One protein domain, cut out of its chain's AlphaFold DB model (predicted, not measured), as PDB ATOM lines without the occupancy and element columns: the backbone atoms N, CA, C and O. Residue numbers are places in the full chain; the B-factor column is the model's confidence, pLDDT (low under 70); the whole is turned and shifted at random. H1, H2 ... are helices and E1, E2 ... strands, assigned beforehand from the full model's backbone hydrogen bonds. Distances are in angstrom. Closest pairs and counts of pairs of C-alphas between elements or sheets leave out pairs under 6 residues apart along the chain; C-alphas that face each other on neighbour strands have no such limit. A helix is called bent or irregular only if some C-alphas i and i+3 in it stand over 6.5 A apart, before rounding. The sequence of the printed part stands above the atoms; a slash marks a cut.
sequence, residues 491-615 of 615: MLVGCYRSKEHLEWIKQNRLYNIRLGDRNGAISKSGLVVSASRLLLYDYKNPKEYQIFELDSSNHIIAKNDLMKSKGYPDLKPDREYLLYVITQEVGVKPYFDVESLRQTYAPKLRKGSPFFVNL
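Overview. This is residues 491 to 615 of the 615 residues of an uncharacterized protein of Alloprevotella sp. E39 (UniProt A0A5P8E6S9). One six-stranded sheet is curled like part of a barrel and folded back on itself at the long, sharply bent strand E4, with E2 and E5 in one leaf facing E3, E1 and E6 in the other. H1 packs on both leaves, over E2 and E1, while the short helices H2 and H3 lie far from the middle, H2 by E5 and H3 over E1 and E6. The printed part has 125 residues, with three named helices and six named strands in the order E1 H1 E2 E3 E4 H2 E5 H3 E6. The sheet is mixed, in the order E2 E5 E4 E3 E1 E6, and the class is mixed, helices and strands. The whole is compact, with a radius of gyration of the C-alphas of 13.7 A and spans of 38 by 30 by 29 A.

Along the chain. The longest strand, E4, takes residues 545 to 559, 27.8 A from first to last C-alpha, and bends by 100 degrees at residue 553. Beside it run E5, residues 576 to 585, 26.0 A, and E3, residues 533 to 538, 16.6 A. E1, residues 491 to 496, is 15.5 A long and begins with C-alpha 491 at (86.254, 77.906, 8.986). E2 is residues 510 to 514, 13.1 A, and E6 is residues 611 to 614, ending with C-alpha 614 at (83.276, 81.262, 13.391). The helices are H1, residues 499 to 508, 14.1 A, H2, residues 560 to 565, and H3, residues 594 to 601.

Arrangement. The strongly twisted sheet is a folded sheet, one sheet bent back into two leaves that face each other, with E4 as the hinge. E5 and E4 are antiparallel, with N 556 and O 579 3.0 A apart, within hydrogen-bond range. E3 and E4 form an antiparallel hairpin, with N 536 and O 546 at 2.9 A. E3 and E1 are parallel, with N 494 and O 535 at 2.9 A. The edge strands are antiparallel to their neighbours: E2 to E5, with N 513 and O 578 at 2.9 A, and E6 to E1, with N 493 and O 611 at 2.8 A. H1 is on the sheet at a height of 8.3 A, only just over E2 and E1 with 3 C-alphas falling on each; the closest C-alphas of H1 and E2 are those of Ile 505 and Tyr 511, 5.8 A. H2, on the same face, stands up from the sheet by 48 degrees. H3 runs slantwise to the strands, at 51 degrees to E1 on the local plane; its closest C-alpha pair with E6 is Tyr 601 and Val 613, 6.9 A. In H1, H2 and H3 every O i to N i+4 pair is within hydrogen-bond range.

Size, cuts and confidence. The C-alphas farthest apart are those of Asp 574 and Val 588, 38.7 A. The printed part has no cut and ends at the chain's last residue, 615. The link from E2 to E3, residues 515 to 532, is long. Mean pLDDT of the printed part is 78.3; 29 residues are under 70, among them 517 to 531.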
ATOM      1  N   MET A 491      85.364  77.779  10.111       77.88
ATOM      2  CA  MET A 491      86.254  77.906   8.986       77.88
ATOM      3  C   MET A 491      87.665  77.797   9.535       77.88
ATOM      4  O   MET A 491      88.183  78.708  10.185       77.88
ATOM      5  N   LEU A 492      88.289  76.655   9.278       84.19
ATOM      6  CA  LEU A 492      89.715  76.493   9.452       84.19
ATOM      7  C   LEU A 492      90.413  77.427   8.458       84.19
ATOM      8  O   LEU A 492      90.386  77.198   7.252       84.19
ATOM      9  N   VAL A 493      91.033  78.490   8.960       86.19
ATOM     10  CA  VAL A 493      91.860  79.399   8.165       86.19
ATOM     11  C   VAL A 493      93.287  78.860   8.186       86.19
ATOM     12  O   VAL A 493      94.038  79.031   9.150       86.19
ATOM     13  N   GLY A 494      93.639  78.142   7.121       88.31
ATOM     14  CA  GLY A 494      94.919  77.467   6.928       88.31
ATOM     15  C   GLY A 494      95.727  78.072   5.779       88.31
ATOM     16  O   GLY A 494      95.187  78.715   4.887       88.31
ATOM     17  N   CYS A 495      97.040  77.843   5.774       90.38
ATOM     18  CA  CYS A 495      97.906  78.222   4.652       90.38
ATOM     19  C   CYS A 495      98.609  77.011   4.034       90.38
ATOM     20  O   CYS A 495      98.889  76.030   4.736       90.38
ATOM     21  N   TYR A 496      98.947  77.120   2.748       91.44
ATOM     22  CA  TYR A 496     100.030  76.346   2.137       91.44
ATOM     23  C   TYR A 496     101.314  77.186   2.097       91.44
ATOM     24  O   TYR A 496     101.272  78.412   2.219       91.44
ATOM     25  N   ARG A 497     102.478  76.529   1.992       87.06
ATOM     26  CA  ARG A 497     103.800  77.192   2.106       87.06
ATOM     27  C   ARG A 497     104.728  77.002   0.901       87.06
ATOM     28  O   ARG A 497     105.689  77.754   0.748       87.06
ATOM     29  N   SER A 498     104.438  76.020   0.057       88.75
ATOM     30  CA  SER A 498     105.125  75.712  -1.201       88.75
ATOM     31  C   SER A 498     104.113  75.147  -2.204       88.75
ATOM     32  O   SER A 498     103.010  74.759  -1.809       88.75
ATOM     33  N   LYS A 499     104.481  75.079  -3.493       87.75
ATOM     34  CA  LYS A 499     103.649  74.424  -4.518       87.75
ATOM     35  C   LYS A 499     103.445  72.941  -4.197       87.75
ATOM     36  O   LYS A 499     102.308  72.500  -4.124       87.75
ATOM     37  N   GLU A 500     104.523  72.245  -3.836       89.69
ATOM     38  CA  GLU A 500     104.518  70.855  -3.352       89.69
ATOM     39  C   GLU A 500     103.514  70.619  -2.211       89.69
ATOM     40  O   GLU A 500     102.834  69.598  -2.183       89.69
ATOM     41  N   HIS A 501     103.378  71.559  -1.264       91.12
ATOM     42  CA  HIS A 501     102.406  71.433  -0.170       91.12
ATOM     43  C   HIS A 501     100.961  71.581  -0.666       91.12
ATOM     44  O   HIS A 501     100.103  70.810  -0.244       91.12
ATOM     45  N   LEU A 502     100.689  72.507  -1.592       90.50
ATOM     46  CA  LEU A 502      99.366  72.649  -2.216       90.50
ATOM     47  C   LEU A 502      99.010  71.439  -3.098       90.50
ATOM     48  O   LEU A 502      97.876  70.964  -3.071       90.50
ATOM     49  N   GLU A 503      99.978  70.925  -3.852       91.25
ATOM     50  CA  GLU A 503      99.844  69.718  -4.672       91.25
ATOM     51  C   GLU A 503      99.587  68.490  -3.793       91.25
ATOM     52  O   GLU A 503      98.640  67.751  -4.059       91.25
ATOM     53  N   TRP A 504     100.322  68.329  -2.686       93.62
ATOM     54  CA  TRP A 504     100.082  67.269  -1.703       93.62
ATOM     55  C   TRP A 504      98.661  67.320  -1.125       93.62
ATOM     56  O   TRP A 504      97.989  66.284  -1.087       93.62
ATOM     57  N   ILE A 505      98.188  68.513  -0.731       91.94
ATOM     58  CA  ILE A 505      96.823  68.737  -0.221       91.94
ATOM     59  C   ILE A 505      95.786  68.301  -1.265       91.94
ATOM     60  O   ILE A 505      94.860  67.556  -0.939       91.94
ATOM     61  N   LYS A 506      95.948  68.726  -2.526       88.56
ATOM     62  CA  LYS A 506      95.002  68.435  -3.617       88.56
ATOM     63  C   LYS A 506      95.007  66.965  -4.043       88.56
ATOM     64  O   LYS A 506      93.937  66.402  -4.255       88.56
ATOM     65  N   GLN A 507      96.180  66.334  -4.125       90.50
ATOM     66  CA  GLN A 507      96.323  64.919  -4.488       90.50
ATOM     67  C   GLN A 507      95.765  63.986  -3.405       90.50
ATOM     68  O   GLN A 507      95.043  63.044  -3.717       90.50
ATOM     69  N   ASN A 508      96.070  64.250  -2.129       89.69
ATOM     70  CA  ASN A 508      95.628  63.395  -1.024       89.69
ATOM     71  C   ASN A 508      94.214  63.717  -0.523       89.69
ATOM     72  O   ASN A 508      93.650  62.903   0.205       89.69
ATOM     73  N   ARG A 509      93.667  64.892  -0.870       92.19
ATOM     74  CA  ARG A 509      92.456  65.482  -0.272       92.19
ATOM     75  C   ARG A 509      92.533  65.575   1.259       92.19
ATOM     76  O   ARG A 509      91.579  65.260   1.967       92.19
ATOM     77  N   LEU A 510      93.686  66.002   1.775       91.19
ATOM     78  CA  LEU A 510      93.947  66.129   3.212       91.19
ATOM     79  C   LEU A 510      94.574  67.489   3.525       91.19
ATOM     80  O   LEU A 510      95.532  67.889   2.868       91.19
ATOM     81  N   TYR A 511      94.091  68.168   4.568       91.38
ATOM     82  CA  TYR A 511      94.774  69.331   5.147       91.38
ATOM     83  C   TYR A 511      95.311  69.016   6.540       91.38
ATOM     84  O   TYR A 511      94.610  68.420   7.357       91.38
ATOM     85  N   ASN A 512      96.555  69.414   6.821       89.19
ATOM     86  CA  ASN A 512      97.272  69.013   8.025       89.19
ATOM     87  C   ASN A 512      97.507  70.168   9.014       89.19
ATOM     88  O   ASN A 512      98.129  71.181   8.698       89.19
ATOM     89  N   ILE A 513      97.103  69.958  10.264       84.88
ATOM     90  CA  ILE A 513      97.475  70.783  11.418       84.88
ATOM     91  C   ILE A 513      98.532  70.033  12.234       84.88
ATOM     92  O   ILE A 513      98.476  68.813  12.354       84.88
ATOM     93  N   ARG A 514      99.503  70.738  12.826       82.00
ATOM     94  CA  ARG A 514     100.435  70.146  13.801       82.00
ATOM     95  C   ARG A 514      99.824  70.172  15.205       82.00
ATOM     96  O   ARG A 514      99.342  71.220  15.627       82.00
ATOM     97  N   LEU A 515      99.927  69.066  15.939       77.06
ATOM     98  CA  LEU A 515      99.494  68.960  17.335       77.06
ATOM     99  C   LEU A 515     100.643  69.204  18.334       77.06
ATOM    100  O   LEU A 515     101.821  68.980  18.027       77.06
ATOM    101  N   GLY A 516     100.279  69.625  19.546       72.31
ATOM    102  CA  GLY A 516     101.167  69.837  20.692       72.31
ATOM    103  C   GLY A 516     101.481  71.308  20.986       72.31
ATOM    104  O   GLY A 516     101.148  72.212  20.229       72.31
ATOM    105  N   ASP A 517     102.164  71.548  22.099       64.19
ATOM    106  CA  ASP A 517     102.143  72.840  22.809       64.19
ATOM    107  C   ASP A 517     103.274  73.800  22.387       64.19
ATOM    108  O   ASP A 517     103.744  74.633  23.159       64.19
ATOM    109  N   ARG A 518     103.762  73.672  21.144       65.94
ATOM    110  CA  ARG A 518     104.822  74.532  20.580       65.94
ATOM    111  C   ARG A 518     104.209  75.614  19.688       65.94
ATOM    112  O   ARG A 518     103.340  75.307  18.881       65.94
ATOM    113  N   ASN A 519     104.734  76.841  19.737       59.22
ATOM    114  CA  ASN A 519     104.258  77.985  18.937       59.22
ATOM    115  C   ASN A 519     103.966  77.632  17.460       59.22
ATOM    116  O   ASN A 519     104.883  77.329  16.688       59.22
ATOM    117  N   GLY A 520     102.690  77.722  17.065       63.19
ATOM    118  CA  GLY A 520     102.198  77.370  15.726       63.19
ATOM    119  C   GLY A 520     101.723  75.917  15.557       63.19
ATOM    120  O   GLY A 520     101.621  75.442  14.426       63.19
ATOM    121  N   ALA A 521     101.461  75.215  16.657       69.56
ATOM    122  CA  ALA A 521     100.708  73.966  16.730       69.56
ATOM    123  C   ALA A 521      99.475  74.153  17.641       69.56
ATOM    124  O   ALA A 521      99.416  75.118  18.406       69.56
ATOM    125  N   ILE A 522      98.489  73.261  17.530       68.12
ATOM    126  CA  ILE A 522      97.276  73.271  18.363       68.12
ATOM    127  C   ILE A 522      97.470  72.309  19.542       68.12
ATOM    128  O   ILE A 522      97.907  71.171  19.353       68.12
ATOM    129  N   SER A 523      97.170  72.769  20.762       63.59
ATOM    130  CA  SER A 523      97.319  71.956  21.978       63.59
ATOM    131  C   SER A 523      96.388  70.742  21.967       63.59
ATOM    132  O   SER A 523      95.295  70.779  21.406       63.59
ATOM    133  N   LYS A 524      96.823  69.663  22.623       57.91
ATOM    134  CA  LYS A 524      96.063  68.409  22.747       57.91
ATOM    135  C   LYS A 524      94.934  68.462  23.784       57.91
ATOM    136  O   LYS A 524      94.157  67.517  23.856       57.91
ATOM    137  N   SER A 525      94.881  69.497  24.627       44.12
ATOM    138  CA  SER A 525      93.950  69.578  25.766       44.12
ATOM    139  C   SER A 525      92.569  70.148  25.423       44.12
ATOM    140  O   SER A 525      91.659  70.052  26.243       44.12
ATOM    141  N   GLY A 526      92.394  70.718  24.228       49.28
ATOM    142  CA  GLY A 526      91.082  71.060  23.681       49.28
ATOM    143  C   GLY A 526      90.597  69.967  22.733       49.28
ATOM    144  O   GLY A 526      91.378  69.477  21.915       49.28
ATOM    145  N   LEU A 527      89.310  69.607  22.805       42.91
ATOM    146  CA  LEU A 527      88.689  68.816  21.742       42.91
ATOM    147  C   LEU A 527      88.830  69.557  20.408       42.91
ATOM    148  O   LEU A 527      88.717  70.783  20.341       42.91
ATOM    149  N   VAL A 528      89.068  68.793  19.344       51.78
ATOM    150  CA  VAL A 528      89.125  69.321  17.982       51.78
ATOM    151  C   VAL A 528      87.779  69.953  17.642       51.78
ATOM    152  O   VAL A 528      86.761  69.265  17.647       51.78
ATOM    153  N   VAL A 529      87.773  71.248  17.316       52.88
ATOM    154  CA  VAL A 529      86.579  71.880  16.748       52.88
ATOM    155  C   VAL A 529      86.384  71.315  15.341       52.88
ATOM    156  O   VAL A 529      87.305  71.342  14.513       52.88
ATOM    157  N   SER A 530      85.199  70.760  15.095       59.00
ATOM    158  CA  SER A 530      84.818  70.048  13.874       59.00
ATOM    159  C   SER A 530      84.600  71.020  12.711       59.00
ATOM    160  O   SER A 530      83.478  71.318  12.303       59.00
ATOM    161  N   ALA A 531      85.709  71.538  12.182       66.06
ATOM    162  CA  ALA A 531      85.714  72.444  11.045       66.06
ATOM    163  C   ALA A 531      84.993  71.822   9.843       66.06
ATOM    164  O   ALA A 531      85.402  70.776   9.340       66.06
ATOM    165  N   SER A 532      83.931  72.483   9.381       74.88
ATOM    166  CA  SER A 532      83.180  72.085   8.186       74.88
ATOM    167  C   SER A 532      83.786  72.652   6.904       74.88
ATOM    168  O   SER A 532      83.478  72.167   5.820       74.88
ATOM    169  N   ARG A 533      84.627  73.690   7.009       84.25
ATOM    170  CA  ARG A 533      85.237  74.396   5.876       84.25
ATOM    171  C   ARG A 533      86.699  74.734   6.135       84.25
ATOM    172  O   ARG A 533      87.093  75.018   7.263       84.25
ATOM    173  N   LEU A 534      87.483  74.755   5.063       87.62
ATOM    174  CA  LEU A 534      88.870  75.208   5.020       87.62
ATOM    175  C   LEU A 534      88.973  76.397   4.063       87.62
ATOM    176  O   LEU A 534      88.733  76.232   2.869       87.62
ATOM    177  N   LEU A 535      89.399  77.559   4.559       90.38
ATOM    178  CA  LEU A 535      89.952  78.621   3.717       90.38
ATOM    179  C   LEU A 535      91.462  78.414   3.664       90.38
ATOM    180  O   LEU A 535      92.144  78.507   4.685       90.38
ATOM    181  N   LEU A 536      91.969  78.112   2.472       91.88
ATOM    182  CA  LEU A 536      93.368  77.796   2.214       91.88
ATOM    183  C   LEU A 536      94.021  78.931   1.415       91.88
ATOM    184  O   LEU A 536      93.755  79.063   0.220       91.88
ATOM    185  N   TYR A 537      94.869  79.733   2.065       91.31
ATOM    186  CA  TYR A 537      95.551  80.890   1.458       91.31
ATOM    187  C   TYR A 537      97.050  80.652   1.191       91.31
ATOM    188  O   TYR A 537      97.681  79.820   1.858       91.31
ATOM    189  N   ASP A 538      97.649  81.400   0.257       90.81
ATOM    190  CA  ASP A 538      99.113  81.423   0.107       90.81
ATOM    191  C   ASP A 538      99.751  82.183   1.278       90.81
ATOM    192  O   ASP A 538      99.533  83.379   1.476       90.81
ATOM    193  N   TYR A 539     100.624  81.509   2.027       86.44
ATOM    194  CA  TYR A 539     101.459  82.128   3.056       86.44
ATOM    195  C   TYR A 539     102.218  83.389   2.574       86.44
ATOM    196  O   TYR A 539     102.491  84.293   3.380       86.44
ATOM    197  N   LYS A 540     102.574  83.454   1.282       86.62
ATOM    198  CA  LYS A 540     103.233  84.602   0.644       86.62
ATOM    199  C   LYS A 540     102.245  85.690   0.213       86.62
ATOM    200  O   LYS A 540     102.523  86.851   0.504       86.62
ATOM    201  N   ASN A 541     101.115  85.334  -0.402       86.81
ATOM    202  CA  ASN A 541     100.068  86.268  -0.834       86.81
ATOM    203  C   ASN A 541      98.689  85.928  -0.219       86.81
ATOM    204  O   ASN A 541      97.900  85.223  -0.845       86.81
ATOM    205  N   PRO A 542      98.339  86.464   0.968       83.19
ATOM    206  CA  PRO A 542      97.070  86.148   1.635       83.19
ATOM    207  C   PRO A 542      95.796  86.540   0.870       83.19
ATOM    208  O   PRO A 542      94.714  86.102   1.249       83.19
ATOM    209  N   LYS A 543      95.904  87.344  -0.198       82.00
ATOM    210  CA  LYS A 543      94.777  87.683  -1.083       82.00
ATOM    211  C   LYS A 543      94.415  86.547  -2.047       82.00
ATOM    212  O   LYS A 543      93.313  86.538  -2.586       82.00
ATOM    213  N   GLU A 544      95.313  85.585  -2.255       85.38
ATOM    214  CA  GLU A 544      95.045  84.366  -3.016       85.38
ATOM    215  C   GLU A 544      94.625  83.237  -2.071       85.38
ATOM    216  O   GLU A 544      95.421  82.745  -1.267       85.38
ATOM    217  N   TYR A 545      93.365  82.811  -2.187       89.00
ATOM    218  CA  TYR A 545      92.822  81.674  -1.449       89.00
ATOM    219  C   TYR A 545      91.841  80.829  -2.276       89.00
ATOM    220  O   TYR A 545      91.255  81.261  -3.281       89.00
ATOM    221  N   GLN A 546      91.666  79.595  -1.812       88.25
ATOM    222  CA  GLN A 546      90.626  78.653  -2.218       88.25
ATOM    223  C   GLN A 546      89.810  78.253  -0.980       88.25
ATOM    224  O   GLN A 546      90.314  78.330   0.143       88.25
ATOM    225  N   ILE A 547      88.559  77.830  -1.172       85.44
ATOM    226  CA  ILE A 547      87.690  77.352  -0.088       85.44
ATOM    227  C   ILE A 547      87.299  75.909  -0.381       85.44
ATOM    228  O   ILE A 547      86.916  75.587  -1.502       85.44
ATOM    229  N   PHE A 548      87.378  75.052   0.630       85.81
ATOM    230  CA  PHE A 548      87.029  73.639   0.541       85.81
ATOM    231  C   PHE A 548      86.020  73.266   1.624       85.81
ATOM    232  O   PHE A 548      86.116  73.751   2.752       85.81
ATOM    233  N   GLU A 549      85.093  72.371   1.295       84.50
ATOM    234  CA  GLU A 549      84.280  71.675   2.295       84.50
ATOM    235  C   GLU A 549      85.111  70.546   2.931       84.50
ATOM    236  O   GLU A 549      85.929  69.895   2.267       84.50
ATOM    237  N   LEU A 550      84.893  70.307   4.222       80.00
ATOM    238  CA  LEU A 550      85.569  69.286   5.020       80.00
ATOM    239  C   LEU A 550      84.569  68.252   5.543       80.00
ATOM    240  O   LEU A 550      83.422  68.575   5.847       80.00
ATOM    241  N   ASP A 551      85.026  67.014   5.713       78.44
ATOM    242  CA  ASP A 551      84.287  66.012   6.480       78.44
ATOM    243  C   ASP A 551      84.439  66.303   7.983       78.44
ATOM    244  O   ASP A 551      85.456  65.988   8.609       78.44
ATOM    245  N   SER A 552      83.415  66.926   8.568       65.75
ATOM    246  CA  SER A 552      83.354  67.255   9.996       65.75
ATOM    247  C   SER A 552      83.160  66.037  10.910       65.75
ATOM    248  O   SER A 552      83.223  66.187  12.129       65.75
ATOM    249  N   SER A 553      82.948  64.839  10.347       58.88
ATOM    250  CA  SER A 553      82.831  63.575  11.085       58.88
ATOM    251  C   SER A 553      84.120  62.740  11.095       58.88
ATOM    252  O   SER A 553      84.221  61.779  11.857       58.88
ATOM    253  N   ASN A 554      85.117  63.102  10.278       61.78
ATOM    254  CA  ASN A 554      86.265  62.248   9.980       61.78
ATOM    255  C   ASN A 554      87.593  63.016  10.052       61.78
ATOM    256  O   ASN A 554      87.940  63.809   9.171       61.78
ATOM    257  N   HIS A 555      88.355  62.779  11.121       70.25
ATOM    258  CA  HIS A 555      89.655  63.406  11.354       70.25
ATOM    259  C   HIS A 555      90.692  62.343  11.735       70.25
ATOM    260  O   HIS A 555      90.461  61.529  12.629       70.25
ATOM    261  N   ILE A 556      91.859  62.359  11.085       79.25
ATOM    262  CA  ILE A 556      92.895  61.330  11.266       79.25
ATOM    263  C   ILE A 556      94.058  61.907  12.076       79.25
ATOM    264  O   ILE A 556      94.708  62.861  11.647       79.25
ATOM    265  N   ILE A 557      94.372  61.301  13.226       80.75
ATOM    266  CA  ILE A 557      95.604  61.602  13.970       80.75
ATOM    267  C   ILE A 557      96.757  60.829  13.322       80.75
ATOM    268  O   ILE A 557      96.832  59.604  13.409       80.75
ATOM    269  N   ALA A 558      97.665  61.548  12.667       82.94
ATOM    270  CA  ALA A 558      98.778  60.985  11.917       82.94
ATOM    271  C   ALA A 558     100.120  61.195  12.631       82.94
ATOM    272  O   ALA A 558     100.551  62.322  12.890       82.94
ATOM    273  N   LYS A 559     100.812  60.086  12.901       85.50
ATOM    274  CA  LYS A 559     102.235  60.065  13.271       85.50
ATOM    275  C   LYS A 559     103.111  60.132  12.018       85.50
ATOM    276  O   LYS A 559     102.627  59.928  10.902       85.50
ATOM    277  N   ASN A 560     104.402  60.396  12.204       83.31
ATOM    278  CA  ASN A 560     105.353  60.573  11.105       83.31
ATOM    279  C   ASN A 560     105.361  59.425  10.081       83.31
ATOM    280  O   ASN A 560     105.499  59.708   8.897       83.31
ATOM    281  N   ASP A 561     105.144  58.170  10.476       83.44
ATOM    282  CA  ASP A 561     105.133  57.034   9.541       83.44
ATOM    283  C   ASP A 561     103.960  57.090   8.549       83.44
ATOM    284  O   ASP A 561     104.144  56.849   7.356       83.44
ATOM    285  N   LEU A 562     102.772  57.499   9.014       85.50
ATOM    286  CA  LEU A 562     101.596  57.709   8.162       85.50
ATOM    287  C   LEU A 562     101.754  58.954   7.278       85.50
ATOM    288  O   LEU A 562     101.357  58.952   6.117       85.50
ATOM    289  N   MET A 563     102.387  60.009   7.794       87.56
ATOM    290  CA  MET A 563     102.722  61.191   6.988       87.56
ATOM    291  C   MET A 563     103.761  60.861   5.903       87.56
ATOM    292  O   MET A 563     103.666  61.362   4.783       87.56
ATOM    293  N   LYS A 564     104.721  59.979   6.208       86.62
ATOM    294  CA  LYS A 564     105.743  59.490   5.276       86.62
ATOM    295  C   LYS A 564     105.139  58.595   4.194       86.62
ATOM    296  O   LYS A 564     105.445  58.800   3.025       86.62
ATOM    297  N   SER A 565     104.251  57.660   4.545       86.62
ATOM    298  CA  SER A 565     103.556  56.815   3.555       86.62
ATOM    299  C   SER A 565     102.557  57.591   2.689       86.62
ATOM    300  O   SER A 565     102.271  57.180   1.569       86.62
ATOM    301  N   LYS A 566     102.082  58.751   3.163       86.06
ATOM    302  CA  LYS A 566     101.321  59.733   2.373       86.06
ATOM    303  C   LYS A 566     102.192  60.719   1.580       86.06
ATOM    304  O   LYS A 566     101.635  61.587   0.918       86.06
ATOM    305  N   GLY A 567     103.524  60.627   1.634       87.88
ATOM    306  CA  GLY A 567     104.428  61.497   0.869       87.88
ATOM    307  C   GLY A 567     104.412  62.972   1.293       87.88
ATOM    308  O   GLY A 567     104.587  63.848   0.452       87.88
ATOM    309  N   TYR A 568     104.156  63.270   2.571       87.56
ATOM    310  CA  TYR A 568     104.030  64.648   3.054       87.56
ATOM    311  C   TYR A 568     105.357  65.442   2.954       87.56
ATOM    312  O   TYR A 568     106.359  65.014   3.540       87.56
ATOM    313  N   PRO A 569     105.383  66.612   2.279       80.44
ATOM    314  CA  PRO A 569     106.595  67.411   2.113       80.44
ATOM    315  C   PRO A 569     107.037  68.074   3.424       80.44
ATOM    316  O   PRO A 569     106.223  68.493   4.244       80.44
ATOM    317  N   ASP A 570     108.349  68.231   3.606       77.44
ATOM    318  CA  ASP A 570     108.939  68.927   4.762       77.44
ATOM    319  C   ASP A 570     108.613  68.259   6.133       77.44
ATOM    320  O   ASP A 570     108.543  68.911   7.187       77.44
ATOM    321  N   LEU A 571     108.417  66.928   6.116       81.81
ATOM    322  CA  LEU A 571     108.217  66.072   7.292       81.81
ATOM    323  C   LEU A 571     109.404  66.163   8.264       81.81
ATOM    324  O   LEU A 571     110.562  66.111   7.855       81.81
ATOM    325  N   LYS A 572     109.124  66.287   9.568       80.56
ATOM    326  CA  LYS A 572     110.139  66.534  10.608       80.56
ATOM    327  C   LYS A 572     109.943  65.596  11.810       80.56
ATOM    328  O   LYS A 572     108.791  65.338  12.165       80.56
ATOM    329  N   PRO A 573     111.030  65.101  12.437       76.19
ATOM    330  CA  PRO A 573     110.965  64.128  13.528       76.19
ATOM    331  C   PRO A 573     110.138  64.630  14.720       76.19
ATOM    332  O   PRO A 573     109.981  65.838  14.923       76.19
ATOM    333  N   ASP A 574     109.592  63.670  15.466       76.94
ATOM    334  CA  ASP A 574     108.798  63.841  16.688       76.94
ATOM    335  C   ASP A 574     107.640  64.833  16.535       76.94
ATOM    336  O   ASP A 574     107.547  65.885  17.187       76.94
ATOM    337  N   ARG A 575     106.744  64.493  15.600       80.12
ATOM    338  CA  ARG A 575     105.526  65.246  15.310       80.12
ATOM    339  C   ARG A 575     104.321  64.337  15.169       80.12
ATOM    340  O   ARG A 575     104.384  63.252  14.599       80.12
ATOM    341  N   GLU A 576     103.213  64.867  15.656       83.88
ATOM    342  CA  GLU A 576     101.876  64.360  15.413       83.88
ATOM    343  C   GLU A 576     101.086  65.453  14.702       83.88
ATOM    344  O   GLU A 576     101.267  66.653  14.952       83.88
ATOM    345  N   TYR A 577     100.238  65.019  13.784       85.94
ATOM    346  CA  TYR A 577      99.421  65.868  12.943       85.94
ATOM    347  C   TYR A 577      97.959  65.450  13.068       85.94
ATOM    348  O   TYR A 577      97.651  64.280  13.271       85.94
ATOM    349  N   LEU A 578      97.067  66.417  12.921       84.75
ATOM    350  CA  LEU A 578      95.642  66.208  12.727       84.75
ATOM    351  C   LEU A 578      95.342  66.456  11.250       84.75
ATOM    352  O   LEU A 578      95.691  67.520  10.732       84.75
ATOM    353  N   LEU A 579      94.734  65.484  10.576       87.00
ATOM    354  CA  LEU A 579      94.378  65.574   9.164       87.00
ATOM    355  C   LEU A 579      92.863  65.699   9.011       87.00
ATOM    356  O   LEU A 579      92.124  64.811   9.435       87.00
ATOM    357  N   TYR A 580      92.429  66.783   8.375       84.88
ATOM    358  CA  TYR A 580      91.053  66.988   7.932       84.88
ATOM    359  C   TYR A 580      90.887  66.435   6.517       84.88
ATOM    360  O   TYR A 580      91.722  66.717   5.652       84.88
ATOM    361  N   VAL A 581      89.813  65.684   6.273       86.12
ATOM    362  CA  VAL A 581      89.466  65.180   4.938       86.12
ATOM    363  C   VAL A 581      88.742  66.271   4.151       86.12
ATOM    364  O   VAL A 581      87.725  66.793   4.600       86.12
ATOM    365  N   ILE A 582      89.268  66.609   2.975       89.25
ATOM    366  CA  ILE A 582      88.654  67.543   2.023       89.25
ATOM    367  C   ILE A 582      87.683  66.767   1.133       89.25
ATOM    368  O   ILE A 582      88.071  65.797   0.480       89.25
ATOM    369  N   THR A 583      86.430  67.209   1.054       84.19
ATOM    370  CA  THR A 583      85.421  66.553   0.210       84.19
ATOM    371  C   THR A 583      85.394  67.158  -1.196       84.19
ATOM    372  O   THR A 583      85.556  66.427  -2.178       84.19
ATOM    373  N   GLN A 584      85.267  68.487  -1.298       83.19
ATOM    374  CA  GLN A 584      85.168  69.238  -2.559       83.19
ATOM    375  C   GLN A 584      85.663  70.693  -2.432       83.19
ATOM    376  O   GLN A 584      85.701  71.250  -1.335       83.19
ATOM    377  N   GLU A 585      86.018  71.323  -3.558       85.44
ATOM    378  CA  GLU A 585      86.297  72.768  -3.636       85.44
ATOM    379  C   GLU A 585      84.993  73.554  -3.865       85.44
ATOM    380  O   GLU A 585      84.139  73.142  -4.652       85.44
ATOM    381  N   VAL A 586      84.833  74.690  -3.186       79.38
ATOM    382  CA  VAL A 586      83.658  75.562  -3.301       79.38
ATOM    383  C   VAL A 586      83.868  76.532  -4.467       79.38
ATOM    384  O   VAL A 586      84.656  77.471  -4.379       79.38
ATOM    385  N   GLY A 587      83.153  76.306  -5.575       55.72
ATOM    386  CA  GLY A 587      83.324  77.077  -6.817       55.72
ATOM    387  C   GLY A 587      82.882  78.547  -6.750       55.72
ATOM    388  O   GLY A 587      83.339  79.359  -7.553       55.72
ATOM    389  N   VAL A 588      82.026  78.913  -5.790       57.75
ATOM    390  CA  VAL A 588      81.649  80.310  -5.518       57.75
ATOM    391  C   VAL A 588      82.601  80.881  -4.469       57.75
ATOM    392  O   VAL A 588      82.783  80.281  -3.413       57.75
ATOM    393  N   LYS A 589      83.181  82.057  -4.732       59.53
ATOM    394  CA  LYS A 589      84.113  82.733  -3.818       59.53
ATOM    395  C   LYS A 589      83.455  83.945  -3.142       59.53
ATOM    396  O   LYS A 589      83.388  85.002  -3.770       59.53
ATOM    397  N   PRO A 590      83.015  83.851  -1.873       61.38
ATOM    398  CA  PRO A 590      82.816  85.034  -1.042       61.38
ATOM    399  C   PRO A 590      84.149  85.773  -0.879       61.38
ATOM    400  O   PRO A 590      85.209  85.138  -0.815       61.38
ATOM    401  N   TYR A 591      84.106  87.103  -0.802       72.50
ATOM    402  CA  TYR A 591      85.292  87.914  -0.525       72.50
ATOM    403  C   TYR A 591      85.659  87.839   0.964       72.50
ATOM    404  O   TYR A 591      84.839  88.163   1.820       72.50
ATOM    405  N   PHE A 592      86.898  87.451   1.264       77.75
ATOM    406  CA  PHE A 592      87.450  87.406   2.614       77.75
ATOM    407  C   PHE A 592      88.763  88.186   2.675       77.75
ATOM    408  O   PHE A 592      89.730  87.850   1.991       77.75
ATOM    409  N   ASP A 593      88.831  89.187   3.553       83.12
ATOM    410  CA  ASP A 593      90.098  89.814   3.921       83.12
ATOM    411  C   ASP A 593      90.824  88.932   4.950       83.12
ATOM    412  O   ASP A 593      90.606  89.013   6.160       83.12
ATOM    413  N   VAL A 594      91.693  88.056   4.445       82.00
ATOM    414  CA  VAL A 594      92.480  87.111   5.250       82.00
ATOM    415  C   VAL A 594      93.458  87.829   6.195       82.00
ATOM    416  O   VAL A 594      93.793  87.289   7.254       82.00
ATOM    417  N   GLU A 595      93.905  89.047   5.870       82.12
ATOM    418  CA  GLU A 595      94.798  89.809   6.748       82.12
ATOM    419  C   GLU A 595      94.025  90.436   7.913       82.12
ATOM    420  O   GLU A 595      94.465  90.309   9.057       82.12
ATOM    421  N   SER A 596      92.843  91.003   7.655       81.44
ATOM    422  CA  SER A 596      91.911  91.489   8.683       81.44
ATOM    423  C   SER A 596      91.397  90.360   9.587       81.44
ATOM    424  O   SER A 596      91.451  90.473  10.817       81.44
ATOM    425  N   LEU A 597      91.009  89.209   9.018       79.75
ATOM    426  CA  LEU A 597      90.642  88.013   9.791       79.75
ATOM    427  C   LEU A 597      91.785  87.565  10.712       79.75
ATOM    428  O   LEU A 597      91.556  87.261  11.884       79.75
ATOM    429  N   ARG A 598      93.030  87.556  10.218       76.50
ATOM    430  CA  ARG A 598      94.194  87.178  11.029       76.50
ATOM    431  C   ARG A 598      94.512  88.207  12.121       76.50
ATOM    432  O   ARG A 598      94.916  87.803  13.209       76.50
ATOM    433  N   GLN A 599      94.343  89.503  11.859       79.38
ATOM    434  CA  GLN A 599      94.504  90.552  12.875       79.38
ATOM    435  C   GLN A 599      93.426  90.460  13.966       79.38
ATOM    436  O   GLN A 599      93.735  90.646  15.138       79.38
ATOM    437  N   THR A 600      92.195  90.109  13.591       73.75
ATOM    438  CA  THR A 600      91.040  90.034  14.499       73.75
ATOM    439  C   THR A 600      91.055  88.765  15.357       73.75
ATOM    440  O   THR A 600      91.068  88.840  16.583       73.75
ATOM    441  N   TYR A 601      91.104  87.585  14.729       67.62
ATOM    442  CA  TYR A 601      90.934  86.292  15.409       67.62
ATOM    443  C   TYR A 601      92.254  85.636  15.845       67.62
ATOM    444  O   TYR A 601      92.256  84.741  16.689       67.62
ATOM    445  N   ALA A 602      93.392  86.069  15.293       70.19
ATOM    446  CA  ALA A 602      94.701  85.451  15.514       70.19
ATOM    447  C   ALA A 602      95.874  86.430  15.804       70.19
ATOM    448  O   ALA A 602      97.017  86.094  15.464       70.19
ATOM    449  N   PRO A 603      95.688  87.595  16.472       59.94
ATOM    450  CA  PRO A 603      96.734  88.625  16.597       59.94
ATOM    451  C   PRO A 603      98.006  88.144  17.310       59.94
ATOM    452  O   PRO A 603      99.102  88.615  17.018       59.94
ATOM    453  N   LYS A 604      97.875  87.183  18.233       69.44
ATOM    454  CA  LYS A 604      98.990  86.617  19.015       69.44
ATOM    455  C   LYS A 604      99.630  85.376  18.367       69.44
ATOM    456  O   LYS A 604     100.587  84.835  18.916       69.44
ATOM    457  N   LEU A 605      99.129  84.904  17.220       67.62
ATOM    458  CA  LEU A 605      99.645  83.707  16.549       67.62
ATOM    459  C   LEU A 605     100.720  84.041  15.503       67.62
ATOM    460  O   LEU A 605     100.618  84.988  14.714       67.62
ATOM    461  N   ARG A 606     101.751  83.188  15.442       73.25
ATOM    462  CA  ARG A 606     102.808  83.250  14.420       73.25
ATOM    463  C   ARG A 606     102.183  83.201  13.019       73.25
ATOM    464  O   ARG A 606     101.285  82.388  12.790       73.25
ATOM    465  N   LYS A 607     102.671  84.017  12.069       68.81
ATOM    466  CA  LYS A 607     102.211  83.993  10.662       68.81
ATOM    467  C   LYS A 607     102.215  82.551  10.133       68.81
ATOM    468  O   LYS A 607     103.174  81.813  10.363       68.81
ATOM    469  N   GLY A 608     101.135  82.149   9.460       70.50
ATOM    470  CA  GLY A 608     100.963  80.790   8.941       70.50
ATOM    471  C   GLY A 608     100.722  79.700   9.992       70.50
ATOM    472  O   GLY A 608     100.947  78.527   9.690       70.50
ATOM    473  N   SER A 609     100.305  80.054  11.211       78.44
ATOM    474  CA  SER A 609      99.628  79.112  12.117       78.44
ATOM    475  C   SER A 609      98.162  78.992  11.688       78.44
ATOM    476  O   SER A 609      97.574  80.030  11.373       78.44
ATOM    477  N   PRO A 610      97.564  77.788  11.669       81.00
ATOM    478  CA  PRO A 610      96.130  77.652  11.460       81.00
ATOM    479  C   PRO A 610      95.357  78.243  12.643       81.00
ATOM    480  O   PRO A 610      95.811  78.165  13.787       81.00
ATOM    481  N   PHE A 611      94.190  78.812  12.361       78.31
ATOM    482  CA  PHE A 611      93.229  79.265  13.365       78.31
ATOM    483  C   PHE A 611      91.805  78.990  12.886       78.31
ATOM    484  O   PHE A 611      91.581  78.737  11.703       78.31
ATOM    485  N   PHE A 612      90.850  79.017  13.807       76.88
ATOM    486  CA  PHE A 612      89.439  78.825  13.503       76.88
ATOM    487  C   PHE A 612      88.725  80.177  13.526       76.88
ATOM    488  O   PHE A 612      88.948  80.977  14.435       76.88
ATOM    489  N   VAL A 613      87.887  80.424  12.523       71.94
ATOM    490  CA  VAL A 613      86.948  81.547  12.482       71.94
ATOM    491  C   VAL A 613      85.539  80.977  12.520       71.94
ATOM    492  O   VAL A 613      85.225  80.037  11.792       71.94
ATOM    493  N   ASN A 614      84.696  81.561  13.361       63.69
ATOM    494  CA  ASN A 614      83.276  81.262  13.391       63.69
ATOM    495  C   ASN A 614      82.607  82.150  12.334       63.69
ATOM    496  O   ASN A 614      82.610  83.371  12.497       63.69
ATOM    497  N   LEU A 615      82.124  81.540  11.248       52.41
ATOM    498  CA  LEU A 615      81.260  82.180  10.247       52.41
ATOM    499  C   LEU A 615      79.790  82.118  10.676       52.41
ATOM    500  O   LEU A 615      79.409  81.065  11.246       52.41
TER     501      LEU A 615